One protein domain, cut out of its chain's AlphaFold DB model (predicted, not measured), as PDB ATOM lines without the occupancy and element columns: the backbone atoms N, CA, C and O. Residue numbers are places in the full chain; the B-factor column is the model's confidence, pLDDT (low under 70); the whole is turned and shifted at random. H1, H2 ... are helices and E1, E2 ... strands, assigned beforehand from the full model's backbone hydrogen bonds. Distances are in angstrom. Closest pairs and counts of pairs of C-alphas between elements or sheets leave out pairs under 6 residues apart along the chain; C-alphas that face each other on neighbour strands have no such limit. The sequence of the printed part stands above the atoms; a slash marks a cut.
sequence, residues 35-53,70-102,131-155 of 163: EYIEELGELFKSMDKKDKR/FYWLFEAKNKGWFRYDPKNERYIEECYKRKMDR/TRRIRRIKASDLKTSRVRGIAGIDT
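AT A GLANCE: This is residues 35 to 53, 70 to 102 and 131 to 155 of the 163 residues of the protein "WWE domain-containing protein" of Caenorhabditis brenneri (UniProt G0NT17). A small twisted sheet of four strands has one helix, H2, packed across one face, while a longer helix, H1, lies beyond H2 on the side away from the sheet and is only loosely joined to the rest. H1 comes near H2 at its first residues, and residues 45 to 53, of which 45 to 50 belong to H1, stick out free. The printed part has 77 residues, with two named helices and four named strands in the order H1, E1, E2, H2, E3, E4; the class is mixed, helices and strands. The sheet, in the order E3, E1, E2, E4, is mixed, with the E2 and E4 pair parallel and the other pairs antiparallel. The whole is loose, with a radius of gyration of the C-alphas of 14.4 A, and elongated, spanning 44 by 26 by 24 A.

HOW THE PARTS SIT: In the sheet, E3, residues 131 to 138, is an edge strand and the antiparallel neighbour of E1, residues 70 to 75, at 155 degrees, with N 73 and O 135 2.8 A apart, within hydrogen-bond range. E1 forms a hairpin with E2, residues 81 to 83; N 74 and O 82 are 2.9 A apart. E2 is parallel to the other edge strand, E4, residues 147 to 150, at 34 degrees; N 83 and O 149 are 2.8 A apart. The sheet is only just strongly twisted, with C-alphas up to 4.3 A off its best plane. H2, residues 86 to 97, is on the sheet at a height of 9.1 A, in two layers, a helix on one face of a sheet. It lies over E1 and runs across the strands, at 73 degrees to E1 on the local plane; their closest C-alphas, those of Trp 72 and Glu 89, are 5.7 A apart. H1, residues 35 to 50, is not on the sheet. H1 and H2 are close but not clearly touching, the closest C-alphas being those of Tyr 36 and Lys 87, 7.0 A apart; they run the same way at a shallow tilt of 32 degrees. In H1 and H2 every O i to N i+4 pair is within hydrogen-bond range.

IN THESE COORDINATES: E3 measures 23.4 A from first to last C-alpha, E1 16.5 A, E2 6.7 A and E4 8.2 A. H1 measures 23.6 A, from C-alpha 35 at (23.978, -51.137, 37.517), and H2 16.2 A. E4 ends with C-alpha 150 at (27.034, -32.916, 45.122).

THE WHOLE: The C-alphas farthest apart, those of Lys 52 and Asn 78, are 44.3 A apart. Residues 54 to 69 are not printed, a gap of 27.8 A between C-alphas 53 and 70, and neither are residues 103 to 130, a gap of 14.2 A between C-alphas 102 and 131. Of the links that are printed whole, none is long. The mean pLDDT of the printed part is 89.2; residues 51 to 53 are under 70.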
ATOM      1  N   GLU A  35      25.248 -50.440  37.309       90.06
ATOM      2  CA  GLU A  35      23.978 -51.137  37.517       90.06
ATOM      3  C   GLU A  35      22.793 -50.202  37.247       90.06
ATOM      4  O   GLU A  35      21.833 -50.560  36.566       90.06
ATOM      5  N   TYR A  36      22.897 -48.944  37.689       90.06
ATOM      6  CA  TYR A  36      21.853 -47.952  37.435       90.06
ATOM      7  C   TYR A  36      21.787 -47.544  35.958       90.06
ATOM      8  O   TYR A  36      20.712 -47.241  35.447       90.06
ATOM      9  N   ILE A  37      22.917 -47.539  35.241       89.25
ATOM     10  CA  ILE A  37      22.926 -47.254  33.797       89.25
ATOM     11  C   ILE A  37      22.133 -48.332  33.044       89.25
ATOM     12  O   ILE A  37      21.415 -48.012  32.090       89.25
ATOM     13  N   GLU A  38      22.238 -49.591  33.469       88.88
ATOM     14  CA  GLU A  38      21.484 -50.700  32.883       88.88
ATOM     15  C   GLU A  38      19.984 -50.573  33.156       88.88
ATOM     16  O   GLU A  38      19.203 -50.558  32.198       88.88
ATOM     17  N   GLU A  39      19.595 -50.369  34.418       90.88
ATOM     18  CA  GLU A  39      18.200 -50.140  34.831       90.88
ATOM     19  C   GLU A  39      17.564 -48.976  34.057       90.88
ATOM     20  O   GLU A  39      16.451 -49.076  33.531       90.88
ATOM     21  N   LEU A  40      18.302 -47.873  33.915       89.31
ATOM     22  CA  LEU A  40      17.861 -46.701  33.168       89.31
ATOM     23  C   LEU A  40      17.670 -47.019  31.677       89.31
ATOM     24  O   LEU A  40      16.700 -46.582  31.050       89.31
ATOM     25  N   GLY A  41      18.573 -47.817  31.106       87.81
ATOM     26  CA  GLY A  41      18.463 -48.326  29.743       87.81
ATOM     27  C   GLY A  41      17.195 -49.145  29.515       87.81
ATOM     28  O   GLY A  41      16.535 -48.987  28.483       87.81
ATOM     29  N   GLU A  42      16.833 -50.003  30.461       89.56
ATOM     30  CA  GLU A  42      15.603 -50.795  30.405       89.56
ATOM     31  C   GLU A  42      14.349 -49.934  30.559       89.56
ATOM     32  O   GLU A  42      13.403 -50.080  29.773       89.56
ATOM     33  N   LEU A  43      14.373 -48.982  31.497       89.69
ATOM     34  CA  LEU A  43      13.290 -48.026  31.716       89.69
ATOM     35  C   LEU A  43      12.949 -47.290  30.420       89.69
ATOM     36  O   LEU A  43      11.802 -47.328  29.964       89.69
ATOM     37  N   PHE A  44      13.941 -46.689  29.770       87.81
ATOM     38  CA  PHE A  44      13.702 -45.939  28.542       87.81
ATOM     39  C   PHE A  44      13.289 -46.822  27.357       87.81
ATOM     40  O   PHE A  44      12.406 -46.434  26.592       87.81
ATOM     41  N   LYS A  45      13.838 -48.038  27.226       87.00
ATOM     42  CA  LYS A  45      13.360 -49.007  26.219       87.00
ATOM     43  C   LYS A  45      11.879 -49.333  26.413       87.00
ATOM     44  O   LYS A  45      11.154 -49.523  25.436       87.00
ATOM     45  N   SER A  46      11.419 -49.420  27.662       86.19
ATOM     46  CA  SER A  46      10.007 -49.671  27.965       86.19
ATOM     47  C   SER A  46       9.108 -48.490  27.572       86.19
ATOM     48  O   SER A  46       7.992 -48.709  27.096       86.19
ATOM     49  N   MET A  47       9.603 -47.254  27.706       84.31
ATOM     50  CA  MET A  47       8.900 -46.040  27.278       84.31
ATOM     51  C   MET A  47       8.778 -45.978  25.752       84.31
ATOM     52  O   MET A  47       7.681 -45.760  25.240       84.31
ATOM     53  N   ASP A  48       9.864 -46.264  25.032       82.25
ATOM     54  CA  ASP A  48       9.884 -46.255  23.563       82.25
ATOM     55  C   ASP A  48       8.918 -47.307  22.974       82.25
ATOM     56  O   ASP A  48       8.244 -47.056  21.979       82.25
ATOM     57  N   LYS A  49       8.757 -48.471  23.624       75.38
ATOM     58  CA  LYS A  49       7.755 -49.481  23.217       75.38
ATOM     59  C   LYS A  49       6.312 -48.979  23.319       75.38
ATOM     60  O   LYS A  49       5.457 -49.425  22.553       75.38
ATOM     61  N   LYS A  50       6.027 -48.098  24.282       70.06
ATOM     62  CA  LYS A  50       4.694 -47.505  24.463       70.06
ATOM     63  C   LYS A  50       4.440 -46.385  23.455       70.06
ATOM     64  O   LYS A  50       3.300 -46.204  23.034       70.06
ATOM     65  N   ASP A  51       5.489 -45.684  23.028       64.94
ATOM     66  CA  ASP A  51       5.404 -44.552  22.110       64.94
ATOM     67  C   ASP A  51       5.945 -44.918  20.714       64.94
ATOM     68  O   ASP A  51       7.111 -44.709  20.385       64.94
ATOM     69  N   LYS A  52       5.071 -45.463  19.851       57.12
ATOM     70  CA  LYS A  52       5.410 -45.975  18.499       57.12
ATOM     71  C   LYS A  52       6.010 -44.934  17.528       57.12
ATOM     72  O   LYS A  52       6.250 -45.261  16.368       57.12
ATOM     73  N   ARG A  53       6.189 -43.675  17.948       56.81
ATOM     74  CA  ARG A  53       6.595 -42.535  17.106       56.81
ATOM     75  C   ARG A  53       8.075 -42.155  17.224       56.81
ATOM     76  O   ARG A  53       8.501 -41.267  16.489       56.81
ATOM     77  N   PHE A  70      29.245 -33.568  30.619       92.44
ATOM     78  CA  PHE A  70      28.396 -32.492  31.124       92.44
ATOM     79  C   PHE A  70      27.889 -32.833  32.518       92.44
ATOM     80  O   PHE A  70      27.720 -34.009  32.828       92.44
ATOM     81  N   TYR A  71      27.636 -31.798  33.311       94.94
ATOM     82  CA  TYR A  71      27.048 -31.910  34.638       94.94
ATOM     83  C   TYR A  71      25.760 -31.106  34.722       94.94
ATOM     84  O   TYR A  71      25.656 -30.024  34.129       94.94
ATOM     85  N   TRP A  72      24.808 -31.616  35.497       97.06
ATOM     86  CA  TRP A  72      23.592 -30.895  35.846       97.06
ATOM     87  C   TRP A  72      23.725 -30.330  37.246       97.06
ATOM     88  O   TRP A  72      24.120 -31.016  38.188       97.06
ATOM     89  N   LEU A  73      23.383 -29.054  37.373       96.56
ATOM     90  CA  LEU A  73      23.483 -28.311  38.613       96.56
ATOM     91  C   LEU A  73      22.122 -27.758  39.019       96.56
ATOM     92  O   LEU A  73      21.360 -27.322  38.155       96.56
ATOM     93  N   PHE A  74      21.883 -27.662  40.323       95.44
ATOM     94  CA  PHE A  74      20.754 -26.943  40.904       95.44
ATOM     95  C   PHE A  74      21.221 -25.842  41.852       95.44
ATOM     96  O   PHE A  74      22.292 -25.903  42.468       95.44
ATOM     97  N   GLU A  75      20.413 -24.792  41.932       94.25
ATOM     98  CA  GLU A  75      20.704 -23.628  42.753       94.25
ATOM     99  C   GLU A  75      20.605 -23.956  44.252       94.25
ATOM    100  O   GLU A  75      19.612 -24.515  44.742       94.25
ATOM    101  N   ALA A  76      21.647 -23.583  44.998       88.69
ATOM    102  CA  ALA A  76      21.650 -23.664  46.453       88.69
ATOM    103  C   ALA A  76      20.717 -22.599  47.061       88.69
ATOM    104  O   ALA A  76      20.569 -21.516  46.506       88.69
ATOM    105  N   LYS A  77      20.151 -22.856  48.251       82.75
ATOM    106  CA  LYS A  77      19.286 -21.888  48.966       82.75
ATOM    107  C   LYS A  77      19.962 -20.528  49.195       82.75
ATOM    108  O   LYS A  77      19.303 -19.500  49.132       82.75
ATOM    109  N   ASN A  78      21.272 -20.544  49.448       78.69
ATOM    110  CA  ASN A  78      22.057 -19.343  49.712       78.69
ATOM    111  C   ASN A  78      22.791 -18.882  48.445       78.69
ATOM    112  O   ASN A  78      22.277 -18.103  47.651       78.69
ATOM    113  N   LYS A  79      24.028 -19.353  48.260       84.56
ATOM    114  CA  LYS A  79      24.890 -19.020  47.124       84.56
ATOM    115  C   LYS A  79      25.534 -20.285  46.575       84.56
ATOM    116  O   LYS A  79      25.762 -21.240  47.320       84.56
ATOM    117  N   GLY A  80      25.889 -20.232  45.295       90.56
ATOM    118  CA  GLY A  80      26.563 -21.320  44.597       90.56
ATOM    119  C   GLY A  80      25.595 -22.352  44.034       90.56
ATOM    120  O   GLY A  80      24.379 -22.162  44.014       90.56
ATOM    121  N   TRP A  81      26.176 -23.437  43.548       93.69
ATOM    122  CA  TRP A  81      25.464 -24.501  42.859       93.69
ATOM    123  C   TRP A  81      25.879 -25.846  43.427       93.69
ATOM    124  O   TRP A  81      27.026 -26.011  43.831       93.69
ATOM    125  N   PHE A  82      24.973 -26.807  43.408       93.88
ATOM    126  CA  PHE A  82      25.301 -28.198  43.681       93.88
ATOM    127  C   PHE A  82      25.102 -29.006  42.414       93.88
ATOM    128  O   PHE A  82      24.167 -28.747  41.657       93.88
ATOM    129  N   ARG A  83      25.983 -29.972  42.180       94.56
ATOM    130  CA  ARG A  83      25.750 -31.022  41.196       94.56
ATOM    131  C   ARG A  83      24.634 -31.927  41.711       94.56
ATOM    132  O   ARG A  83      24.571 -32.192  42.912       94.56
ATOM    133  N   TYR A  84      23.752 -32.386  40.831       95.56
ATOM    134  CA  TYR A  84      22.854 -33.492  41.176       95.56
ATOM    135  C   TYR A  84      23.666 -34.747  41.519       95.56
ATOM    136  O   TYR A  84      24.815 -34.879  41.097       95.56
ATOM    137  N   ASP A  85      23.094 -35.680  42.278       93.56
ATOM    138  CA  ASP A  85      23.715 -36.998  42.402       93.56
ATOM    139  C   ASP A  85      23.842 -37.664  41.016       93.56
ATOM    140  O   ASP A  85      23.048 -37.372  40.111       93.56
ATOM    141  N   PRO A  86      24.823 -38.562  40.813       93.06
ATOM    142  CA  PRO A  86      25.129 -39.076  39.480       93.06
ATOM    143  C   PRO A  86      23.974 -39.843  38.821       93.06
ATOM    144  O   PRO A  86      23.880 -39.860  37.593       93.06
ATOM    145  N   LYS A  87      23.080 -40.450  39.616       93.56
ATOM    146  CA  LYS A  87      21.907 -41.181  39.113       93.56
ATOM    147  C   LYS A  87      20.870 -40.212  38.549       93.56
ATOM    148  O   LYS A  87      20.501 -40.326  37.377       93.56
ATOM    149  N   ASN A  88      20.472 -39.213  39.338       94.69
ATOM    150  CA  ASN A  88      19.541 -38.179  38.886       94.69
ATOM    151  C   ASN A  88      20.120 -37.381  37.716       94.69
ATOM    152  O   ASN A  88      19.437 -37.188  36.714       94.69
ATOM    153  N   GLU A  89      21.395 -36.989  37.779       94.81
ATOM    154  CA  GLU A  89      22.070 -36.301  36.673       94.81
ATOM    155  C   GLU A  89      21.993 -37.100  35.367       94.81
ATOM    156  O   GLU A  89      21.692 -36.535  34.310       94.81
ATOM    157  N   ARG A  90      22.234 -38.417  35.431       92.94
ATOM    158  CA  ARG A  90      22.163 -39.279  34.253       92.94
ATOM    159  C   ARG A  90      20.748 -39.330  33.695       92.94
ATOM    160  O   ARG A  90      20.578 -39.171  32.489       92.94
ATOM    161  N   TYR A  91      19.745 -39.509  34.549       95.06
ATOM    162  CA  TYR A  91      18.348 -39.511  34.124       95.06
ATOM    163  C   TYR A  91      17.942 -38.187  33.453       95.06
ATOM    164  O   TYR A  91      17.381 -38.207  32.354       95.06
ATOM    165  N   ILE A  92      18.305 -37.043  34.048       96.31
ATOM    166  CA  ILE A  92      18.062 -35.705  33.479       96.31
ATOM    167  C   ILE A  92      18.719 -35.582  32.099       96.31
ATOM    168  O   ILE A  92      18.074 -35.158  31.138       96.31
ATOM    169  N   GLU A  93      19.989 -35.973  31.980       95.25
ATOM    170  CA  GLU A  93      20.742 -35.887  30.729       95.25
ATOM    171  C   GLU A  93      20.134 -36.760  29.622       95.25
ATOM    172  O   GLU A  93      20.049 -36.322  28.473       95.25
ATOM    173  N   GLU A  94      19.684 -37.973  29.944       92.75
ATOM    174  CA  GLU A  94      19.018 -38.853  28.976       92.75
ATOM    175  C   GLU A  94      17.674 -38.260  28.507       92.75
ATOM    176  O   GLU A  94      17.415 -38.213  27.300       92.75
ATOM    177  N   CYS A  95      16.851 -37.724  29.417       94.81
ATOM    178  CA  CYS A  95      15.610 -37.018  29.066       94.81
ATOM    179  C   CYS A  95      15.874 -35.801  28.163       94.81
ATOM    180  O   CYS A  95      15.198 -35.617  27.143       94.81
ATOM    181  N   TYR A  96      16.900 -35.010  28.491       94.62
ATOM    182  CA  TYR A  96      17.315 -33.848  27.706       94.62
ATOM    183  C   TYR A  96      17.765 -34.243  26.291       94.62
ATOM    184  O   TYR A  96      17.286 -33.681  25.302       94.62
ATOM    185  N   LYS A  97      18.631 -35.260  26.157       91.44
ATOM    186  CA  LYS A  97      19.095 -35.768  24.849       91.44
ATOM    187  C   LYS A  97      17.951 -36.306  23.989       91.44
ATOM    188  O   LYS A  97      17.962 -36.135  22.768       91.44
ATOM    189  N   ARG A  98      16.934 -36.898  24.621       90.06
ATOM    190  CA  ARG A  98      15.701 -37.381  23.974       90.06
ATOM    191  C   ARG A  98      14.706 -36.268  23.627       90.06
ATOM    192  O   ARG A  98      13.620 -36.575  23.122       90.06
ATOM    193  N   LYS A  99      15.067 -34.999  23.864       92.19
ATOM    194  CA  LYS A  99      14.239 -33.809  23.607       92.19
ATOM    195  C   LYS A  99      12.874 -33.902  24.294       92.19
ATOM    196  O   LYS A  99      11.846 -33.607  23.690       92.19
ATOM    197  N   MET A 100      12.857 -34.411  25.523       94.00
ATOM    198  CA  MET A 100      11.671 -34.330  26.371       94.00
ATOM    199  C   MET A 100      11.524 -32.894  26.882       94.00
ATOM    200  O   MET A 100      12.527 -32.217  27.087       94.00
ATOM    201  N   ASP A 101      10.290 -32.439  27.098       94.69
ATOM    202  CA  ASP A 101      10.036 -31.100  27.652       94.69
ATOM    203  C   ASP A 101      10.311 -31.046  29.162       94.69
ATOM    204  O   ASP A 101      10.726 -30.017  29.695       94.69
ATOM    205  N   ARG A 102      10.121 -32.186  29.840       95.75
ATOM    206  CA  ARG A 102      10.291 -32.339  31.284       95.75
ATOM    207  C   ARG A 102      10.863 -33.697  31.683       95.75
ATOM    208  O   ARG A 102      10.761 -34.654  30.911       95.75
ATOM    209  N   THR A 131      10.435 -23.568  43.730       89.00
ATOM    210  CA  THR A 131      11.148 -23.565  42.443       89.00
ATOM    211  C   THR A 131      12.632 -23.268  42.653       89.00
ATOM    212  O   THR A 131      13.010 -22.455  43.510       89.00
ATOM    213  N   ARG A 132      13.494 -23.927  41.876       91.00
ATOM    214  CA  ARG A 132      14.937 -23.653  41.813       91.00
ATOM    215  C   ARG A 132      15.402 -23.579  40.374       91.00
ATOM    216  O   ARG A 132      14.895 -24.310  39.532       91.00
ATOM    217  N   ARG A 133      16.406 -22.746  40.103       95.81
ATOM    218  CA  ARG A 133      17.084 -22.766  38.806       95.81
ATOM    219  C   ARG A 133      17.942 -24.014  38.685       95.81
ATOM    220  O   ARG A 133      18.582 -24.432  39.654       95.81
ATOM    221  N   ILE A 134      18.002 -24.541  37.473       97.19
ATOM    222  CA  ILE A 134      18.941 -25.586  37.089       97.19
ATOM    223  C   ILE A 134      19.805 -25.100  35.936       97.19
ATOM    224  O   ILE A 134      19.475 -24.134  35.248       97.19
ATOM    225  N   ARG A 135      20.931 -25.766  35.715       96.19
ATOM    226  CA  ARG A 135      21.740 -25.537  34.519       96.19
ATOM    227  C   ARG A 135      22.573 -26.753  34.172       96.19
ATOM    228  O   ARG A 135      23.034 -27.478  35.050       96.19
ATOM    229  N   ARG A 136      22.840 -26.892  32.882       96.69
ATOM    230  CA  ARG A 136      23.766 -27.870  32.322       96.69
ATOM    231  C   ARG A 136      25.087 -27.185  31.995       96.69
ATOM    232  O   ARG A 136      25.096 -26.182  31.283       96.69
ATOM    233  N   ILE A 137      26.199 -27.715  32.490       94.81
ATOM    234  CA  ILE A 137      27.547 -27.179  32.237       94.81
ATOM    235  C   ILE A 137      28.443 -28.246  31.621       94.81
ATOM    236  O   ILE A 137      28.196 -29.436  31.801       94.81
ATOM    237  N   LYS A 138      29.501 -27.848  30.907       93.19
ATOM    238  CA  LYS A 138      30.558 -28.798  30.536       93.19
ATOM    239  C   LYS A 138      31.378 -29.135  31.778       93.19
ATOM    240  O   LYS A 138      31.559 -28.287  32.648       93.19
ATOM    241  N   ALA A 139      31.953 -30.331  31.816       89.25
ATOM    242  CA  ALA A 139      32.857 -30.726  32.892       89.25
ATOM    243  C   ALA A 139      34.071 -29.789  33.014       89.25
ATOM    244  O   ALA A 139      34.493 -29.474  34.121       89.25
ATOM    245  N   SER A 140      34.558 -29.247  31.889       88.56
ATOM    246  CA  SER A 140      35.614 -28.221  31.870       88.56
ATOM    247  C   SER A 140      35.270 -26.973  32.686       88.56
ATOM    248  O   SER A 140      36.167 -26.307  33.198       88.56
ATOM    249  N   ASP A 141      33.982 -26.664  32.821       90.44
ATOM    250  CA  ASP A 141      33.500 -25.431  33.438       90.44
ATOM    251  C   ASP A 141      33.187 -25.634  34.930       90.44
ATOM    252  O   ASP A 141      32.757 -24.693  35.602       90.44
ATOM    253  N   LEU A 142      33.391 -26.845  35.470       87.38
ATOM    254  CA  LEU A 142      33.077 -27.191  36.859       87.38
ATOM    255  C   LEU A 142      33.823 -26.275  37.843       87.38
ATOM    256  O   LEU A 142      33.204 -25.669  38.721       87.38
ATOM    257  N   LYS A 143      35.130 -26.082  37.625       82.25
ATOM    258  CA  LYS A 143      36.003 -25.252  38.478       82.25
ATOM    259  C   LYS A 143      35.602 -23.774  38.489       82.25
ATOM    260  O   LYS A 143      35.687 -23.116  39.520       82.25
ATOM    261  N   THR A 144      35.122 -23.243  37.365       85.25
ATOM    262  CA  THR A 144      34.694 -21.836  37.243       85.25
ATOM    263  C   THR A 144      33.243 -21.613  37.673       85.25
ATOM    264  O   THR A 144      32.806 -20.476  37.843       85.25
ATOM    265  N   SER A 145      32.481 -22.688  37.874       84.81
ATOM    266  CA  SER A 145      31.034 -22.644  38.087       84.81
ATOM    267  C   SER A 145      30.601 -22.424  39.540       84.81
ATOM    268  O   SER A 145      29.397 -22.346  39.786       84.81
ATOM    269  N   ARG A 146      31.528 -22.272  40.498       86.69
ATOM    270  CA  ARG A 146      31.219 -22.158  41.943       86.69
ATOM    271  C   ARG A 146      30.333 -23.312  42.435       86.69
ATOM    272  O   ARG A 146      29.326 -23.090  43.116       86.69
ATOM    273  N   VAL A 147      30.679 -24.530  42.022       90.19
ATOM    274  CA  VAL A 147      30.025 -25.745  42.508       90.19
ATOM    275  C   VAL A 147      30.544 -26.042  43.908       90.19
ATOM    276  O   VAL A 147      31.750 -26.094  44.126       90.19
ATOM    277  N   ARG A 148      29.617 -26.160  44.854       90.19
ATOM    278  CA  ARG A 148      29.884 -26.381  46.276       90.19
ATOM    279  C   ARG A 148      30.068 -27.852  46.623       90.19
ATOM    280  O   ARG A 148      30.764 -28.168  47.576       90.19
ATOM    281  N   GLY A 149      29.442 -28.722  45.840       90.88
ATOM    282  CA  GLY A 149      29.543 -30.164  45.968       90.88
ATOM    283  C   GLY A 149      28.413 -30.865  45.240       90.88
ATOM    284  O   GLY A 149      27.932 -30.360  44.220       90.88
ATOM    285  N   ILE A 150      27.982 -32.005  45.767       92.25
ATOM    286  CA  ILE A 150      27.034 -32.916  45.122       92.25
ATOM    287  C   ILE A 150      25.861 -33.230  46.045       92.25
ATOM    288  O   ILE A 150      26.026 -33.330  47.256       92.25
ATOM    289  N   ALA A 151      24.661 -33.347  45.482       91.38
ATOM    290  CA  ALA A 151      23.434 -33.670  46.207       91.38
ATOM    291  C   ALA A 151      23.159 -32.769  47.435       91.38
ATOM    292  O   ALA A 151      22.520 -33.175  48.402       91.38
ATOM    293  N   GLY A 152      23.662 -31.530  47.408       88.88
ATOM    294  CA  GLY A 152      23.515 -30.583  48.510       88.88
ATOM    295  C   GLY A 152      24.502 -30.758  49.669       88.88
ATOM    296  O   GLY A 152      24.421 -30.002  50.634       88.88
ATOM    297  N   ILE A 153      25.435 -31.705  49.559       86.81
ATOM    298  CA  ILE A 153      26.554 -31.899  50.480       86.81
ATOM    299  C   ILE A 153      27.712 -31.019  50.005       86.81
ATOM    300  O   ILE A 153      28.103 -31.077  48.836       86.81
ATOM    301  N   ASP A 154      28.245 -30.183  50.897       86.75
ATOM    302  CA  ASP A 154      29.443 -29.395  50.616       86.75
ATOM    303  C   ASP A 154      30.668 -30.316  50.558       86.75
ATOM    304  O   ASP A 154      30.872 -31.163  51.428       86.75
ATOM    305  N   THR A 155      31.505 -30.136  49.541       84.81
ATOM    306  CA  THR A 155      32.693 -30.961  49.306       84.81
ATOM    307  C   THR A 155      33.897 -30.088  48.994       84.81
ATOM    308  O   THR A 155      33.761 -29.061  48.320       84.81
TER     309      THR A 155